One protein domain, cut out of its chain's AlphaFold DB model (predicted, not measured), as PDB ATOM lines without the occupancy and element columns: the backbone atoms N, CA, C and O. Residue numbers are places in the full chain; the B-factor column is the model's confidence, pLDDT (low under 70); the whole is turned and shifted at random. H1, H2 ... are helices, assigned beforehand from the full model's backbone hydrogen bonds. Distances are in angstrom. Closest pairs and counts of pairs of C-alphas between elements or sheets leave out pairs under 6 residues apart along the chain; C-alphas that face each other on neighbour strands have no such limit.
ATOM      1  N   ALA A  12     287.017 281.707 456.027       43.06
ATOM      2  CA  ALA A  12     286.570 282.672 455.027       43.06
ATOM      3  C   ALA A  12     285.449 282.039 454.178       43.06
ATOM      4  O   ALA A  12     285.634 281.690 453.021       43.06
ATOM      5  N   SER A  13     284.269 281.837 454.757       51.69
ATOM      6  CA  SER A  13     283.075 281.482 453.983       51.69
ATOM      7  C   SER A  13     282.712 282.656 453.056       51.69
ATOM      8  O   SER A  13     282.526 283.783 453.512       51.69
ATOM      9  N   GLY A  14     282.682 282.414 451.741       63.91
ATOM     10  CA  GLY A  14     282.420 283.421 450.699       63.91
ATOM     11  C   GLY A  14     283.569 283.577 449.691       63.91
ATOM     12  O   GLY A  14     284.464 282.735 449.613       63.91
ATOM     13  N   TYR A  15     283.575 284.667 448.911       65.88
ATOM     14  CA  TYR A  15     284.567 284.869 447.841       65.88
ATOM     15  C   TYR A  15     286.025 284.860 448.332       65.88
ATOM     16  O   TYR A  15     286.921 284.445 447.598       65.88
ATOM     17  N   GLN A  16     286.261 285.292 449.576       72.19
ATOM     18  CA  GLN A  16     287.596 285.387 450.167       72.19
ATOM     19  C   GLN A  16     288.224 284.011 450.449       72.19
ATOM     20  O   GLN A  16     289.409 283.837 450.187       72.19
ATOM     21  N   GLY A  17     287.458 283.009 450.895       64.75
ATOM     22  CA  GLY A  17     288.017 281.671 451.141       64.75
ATOM     23  C   GLY A  17     288.396 280.949 449.864       64.75
ATOM     24  O   GLY A  17     289.436 280.300 449.813       64.75
ATOM     25  N   ILE A  18     287.612 281.149 448.803       65.88
ATOM     26  CA  ILE A  18     287.930 280.648 447.462       65.88
ATOM     27  C   ILE A  18     289.248 281.277 446.972       65.88
ATOM     28  O   ILE A  18     290.142 280.591 446.481       65.88
ATOM     29  N   ILE A  19     289.411 282.587 447.173       76.81
ATOM     30  CA  ILE A  19     290.640 283.327 446.857       76.81
ATOM     31  C   ILE A  19     291.843 282.842 447.682       76.81
ATOM     32  O   ILE A  19     292.951 282.715 447.148       76.81
ATOM     33  N   ASP A  20     291.654 282.548 448.966       73.44
ATOM     34  CA  ASP A  20     292.713 282.040 449.835       73.44
ATOM     35  C   ASP A  20     293.136 280.610 449.485       73.44
ATOM     36  O   ASP A  20     294.338 280.327 449.505       73.44
ATOM     37  N   ALA A  21     292.195 279.752 449.075       68.50
ATOM     38  CA  ALA A  21     292.470 278.419 448.542       68.50
ATOM     39  C   ALA A  21     293.305 278.486 447.252       68.50
ATOM     40  O   ALA A  21     294.321 277.802 447.119       68.50
ATOM     41  N   PHE A  22     292.978 279.400 446.335       72.44
ATOM     42  CA  PHE A  22     293.803 279.611 445.143       72.44
ATOM     43  C   PHE A  22     295.208 280.120 445.475       72.44
ATOM     44  O   PHE A  22     296.183 279.711 444.843       72.44
ATOM     45  N   ASN A  23     295.354 280.961 446.499       76.62
ATOM     46  CA  ASN A  23     296.666 281.398 446.979       76.62
ATOM     47  C   ASN A  23     297.476 280.291 447.670       76.62
ATOM     48  O   ASN A  23     298.706 280.342 447.627       76.62
ATOM     49  N   LEU A  24     296.828 279.293 448.272       73.88
ATOM     50  CA  LEU A  24     297.491 278.087 448.778       73.88
ATOM     51  C   LEU A  24     298.114 277.276 447.633       73.88
ATOM     52  O   LEU A  24     299.290 276.925 447.724       73.88
ATOM     53  N   ILE A  25     297.388 277.100 446.525       69.12
ATOM     54  CA  ILE A  25     297.901 276.423 445.322       69.12
ATOM     55  C   ILE A  25     299.091 277.189 444.720       69.12
ATOM     56  O   ILE A  25     300.075 276.571 444.306       69.12
ATOM     57  N   ARG A  26     299.071 278.535 444.729       77.19
ATOM     58  CA  ARG A  26     300.244 279.342 444.324       77.19
ATOM     59  C   ARG A  26     301.471 279.018 445.170       77.19
ATOM     60  O   ARG A  26     302.537 278.771 444.617       77.19
ATOM     61  N   ILE A  27     301.320 279.004 446.496       76.00
ATOM     62  CA  ILE A  27     302.430 278.745 447.424       76.00
ATOM     63  C   ILE A  27     302.991 277.336 447.223       76.00
ATOM     64  O   ILE A  27     304.208 277.166 447.208       76.00
ATOM     65  N   GLN A  28     302.126 276.339 447.025       69.12
ATOM     66  CA  GLN A  28     302.537 274.956 446.759       69.12
ATOM     67  C   GLN A  28     303.309 274.817 445.440       69.12
ATOM     68  O   GLN A  28     304.255 274.039 445.364       69.12
ATOM     69  N   ASN A  29     302.982 275.636 444.438       68.75
ATOM     70  CA  ASN A  29     303.717 275.726 443.175       68.75
ATOM     71  C   ASN A  29     304.908 276.711 443.224       68.75
ATOM     72  O   ASN A  29     305.431 277.111 442.185       68.75
ATOM     73  N   GLY A  30     305.359 277.089 444.428       76.62
ATOM     74  CA  GLY A  30     306.562 277.897 444.654       76.62
ATOM     75  C   GLY A  30     306.379 279.405 444.470       76.62
ATOM     76  O   GLY A  30     307.367 280.129 444.345       76.62
ATOM     77  N   GLU A  31     305.140 279.896 444.444       79.50
ATOM     78  CA  GLU A  31     304.816 281.280 444.100       79.50
ATOM     79  C   GLU A  31     304.200 282.063 445.261       79.50
ATOM     80  O   GLU A  31     303.554 281.527 446.160       79.50
ATOM     81  N   LEU A  32     304.417 283.379 445.261       80.44
ATOM     82  CA  LEU A  32     303.927 284.249 446.329       80.44
ATOM     83  C   LEU A  32     302.401 284.406 446.262       80.44
ATOM     84  O   LEU A  32     301.799 284.351 445.183       80.44
ATOM     85  N   ARG A  33     301.779 284.661 447.425       79.81
ATOM     86  CA  ARG A  33     300.351 285.013 447.504       79.81
ATOM     87  C   ARG A  33     300.084 286.250 446.654       79.81
ATOM     88  O   ARG A  33     300.816 287.237 446.729       79.81
ATOM     89  N   ARG A  34     299.001 286.211 445.887       79.94
ATOM     90  CA  ARG A  34     298.502 287.336 445.103       79.94
ATOM     91  C   ARG A  34     297.211 287.835 445.729       79.94
ATOM     92  O   ARG A  34     296.319 287.053 446.038       79.94
ATOM     93  N   ASN A  35     297.113 289.144 445.929       82.12
ATOM     94  CA  ASN A  35     295.883 289.727 446.441       82.12
ATOM     95  C   ASN A  35     294.839 289.771 445.316       82.12
ATOM     96  O   ASN A  35     295.095 290.369 444.267       82.12
ATOM     97  N   TYR A  36     293.697 289.126 445.529       81.75
ATOM     98  CA  TYR A  36     292.545 289.183 444.635       81.75
ATOM     99  C   TYR A  36     291.381 289.805 445.400       81.75
ATOM    100  O   TYR A  36     291.190 289.510 446.577       81.75
ATOM    101  N   ASP A  37     290.605 290.658 444.738       81.56
ATOM    102  CA  ASP A  37     289.457 291.317 445.362       81.56
ATOM    103  C   ASP A  37     288.379 290.282 445.724       81.56
ATOM    104  O   ASP A  37     288.016 289.477 444.870       81.56
ATOM    105  N   ALA A  38     287.813 290.317 446.935       76.38
ATOM    106  CA  ALA A  38     286.768 289.389 447.392       76.38
ATOM    107  C   ALA A  38     285.425 289.576 446.653       76.38
ATOM    108  O   ALA A  38     284.450 290.092 447.191       76.38
ATOM    109  N   SER A  39     285.386 289.170 445.387       75.56
ATOM    110  CA  SER A  39     284.277 289.330 444.446       75.56
ATOM    111  C   SER A  39     284.309 288.219 443.394       75.56
ATOM    112  O   SER A  39     285.355 287.602 443.173       75.56
ATOM    113  N   TYR A  40     283.208 288.020 442.660       63.56
ATOM    114  CA  TYR A  40     283.192 287.133 441.486       63.56
ATOM    115  C   TYR A  40     284.317 287.452 440.495       63.56
ATOM    116  O   TYR A  40     284.963 286.549 439.969       63.56
ATOM    117  N   GLN A  41     284.612 288.736 440.272       63.38
ATOM    118  CA  GLN A  41     285.679 289.134 439.360       63.38
ATOM    119  C   GLN A  41     287.074 288.780 439.894       63.38
ATOM    120  O   GLN A  41     287.957 288.428 439.110       63.38
ATOM    121  N   GLY A  42     287.282 288.826 441.210       74.06
ATOM    122  CA  GLY A  42     288.525 288.363 441.827       74.06
ATOM    123  C   GLY A  42     288.690 286.848 441.783       74.06
ATOM    124  O   GLY A  42     289.793 286.385 441.511       74.06
ATOM    125  N   ILE A  43     287.604 286.082 441.918       72.75
ATOM    126  CA  ILE A  43     287.614 284.628 441.692       72.75
ATOM    127  C   ILE A  43     287.973 284.308 440.245       72.75
ATOM    128  O   ILE A  43     288.862 283.497 440.011       72.75
ATOM    129  N   ILE A  44     287.357 284.982 439.268       70.12
ATOM    130  CA  ILE A  44     287.684 284.795 437.846       70.12
ATOM    131  C   ILE A  44     289.173 285.067 437.603       70.12
ATOM    132  O   ILE A  44     289.848 284.288 436.932       70.12
ATOM    133  N   ARG A  45     289.717 286.145 438.182       72.75
ATOM    134  CA  ARG A  45     291.150 286.465 438.089       72.75
ATOM    135  C   ARG A  45     292.028 285.408 438.757       72.75
ATOM    136  O   ARG A  45     293.082 285.093 438.215       72.75
ATOM    137  N   ALA A  46     291.605 284.862 439.893       74.44
ATOM    138  CA  ALA A  46     292.334 283.815 440.594       74.44
ATOM    139  C   ALA A  46     292.353 282.493 439.811       74.44
ATOM    140  O   ALA A  46     293.413 281.889 439.670       74.44
ATOM    141  N   VAL A  47     291.223 282.112 439.209       72.62
ATOM    142  CA  VAL A  47     291.091 280.941 438.325       72.62
ATOM    143  C   VAL A  47     291.915 281.110 437.047       72.62
ATOM    144  O   VAL A  47     292.615 280.190 436.632       72.62
ATOM    145  N   LEU A  48     291.890 282.293 436.426       67.38
ATOM    146  CA  LEU A  48     292.709 282.578 435.242       67.38
ATOM    147  C   LEU A  48     294.211 282.491 435.533       67.38
ATOM    148  O   LEU A  48     294.972 282.105 434.648       67.38
ATOM    149  N   ASP A  49     294.641 282.811 436.753       70.50
ATOM    150  CA  ASP A  49     296.046 282.697 437.150       70.50
ATOM    151  C   ASP A  49     296.486 281.246 437.385       70.50
ATOM    152  O   ASP A  49     297.648 280.914 437.145       70.50
ATOM    153  N   LEU A  50     295.561 280.361 437.770       67.31
ATOM    154  CA  LEU A  50     295.822 278.921 437.870       67.31
ATOM    155  C   LEU A  50     296.048 278.246 436.515       67.31
ATOM    156  O   LEU A  50     296.649 277.175 436.463       67.31
ATOM    157  N   LYS A  51     295.666 278.894 435.406       63.31
ATOM    158  CA  LYS A  51     295.940 278.431 434.032       63.31
ATOM    159  C   LYS A  51     297.431 278.138 433.787       63.31
ATOM    160  O   LYS A  51     297.769 277.411 432.857       63.31
ATOM    161  N   LYS A  52     298.320 278.689 434.625       60.97
ATOM    162  CA  LYS A  52     299.768 278.444 434.613       60.97
ATOM    163  C   LYS A  52     300.176 277.039 435.103       60.97
ATOM    164  O   LYS A  52     301.246 276.587 434.706       60.97
ATOM    165  N   TRP A  53     299.366 276.353 435.919       60.38
ATOM    166  CA  TRP A  53     299.748 275.104 436.615       60.38
ATOM    167  C   TRP A  53     298.846 273.889 436.345       60.38
ATOM    168  O   TRP A  53     298.967 272.876 437.025       60.38
ATOM    169  N   GLY A  54     298.005 273.944 435.312       55.56
ATOM    170  CA  GLY A  54     297.197 272.807 434.860       55.56
ATOM    171  C   GLY A  54     295.704 273.106 434.911       55.56
ATOM    172  O   GLY A  54     295.194 273.682 435.866       55.56
ATOM    173  N   ASN A  55     295.009 272.761 433.829       59.31
ATOM    174  CA  ASN A  55     293.572 272.975 433.681       59.31
ATOM    175  C   ASN A  55     292.782 272.079 434.646       59.31
ATOM    176  O   ASN A  55     293.231 270.980 434.970       59.31
TER     177      ASN A  55
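AT A GLANCE: This is residues 12 to 55 of the 675 residues of an uncharacterized protein of Saprospirales bacterium TMED214 (UniProt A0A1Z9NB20). Two helices, H1 and H2, lie side by side and run the same way, and the long stretch of residues 29 to 39 folds back along them from the end of H1 to the start of H2. The printed part has 44 residues with two named helices, H1 then H2, and no named strand; its class is all helix. It is compact, with a radius of gyration of the C-alphas of 9.6 A, and spans 24 by 17 by 15 A.

IN THESE COORDINATES: Find C-alpha 15 at (284.567, 284.869, 447.841); from there H1, residues 15 to 28, runs 20.6 A to C-alpha 28 at (302.537, 274.956, 446.759). Then look for C-alpha 40 at (283.192, 287.133, 441.486), where H2, residues 40 to 50, begins; it covers 15.5 A and ends at C-alpha 50, at (295.822, 278.921, 437.870).

HOW THE PARTS SIT: H1 and H2 touch, and their closest C-alphas, those of Ile 19 and Ile 43, are 6.1 A apart. They run the same way at a shallow tilt of 13 degrees. In both helices every O i to N i+4 pair is within hydrogen-bond range.

THE WHOLE: The two C-alphas farthest apart, those of Ser 13 and Lys 52, are 25.8 A from each other. The printed part has no cut, and the link from H1 to H2, 11 residues, is long. In the B-factor column you find a mean pLDDT of 70.3 for the printed part, with 19 residues under 70, among them residues 12 to 15 and 50 to 55.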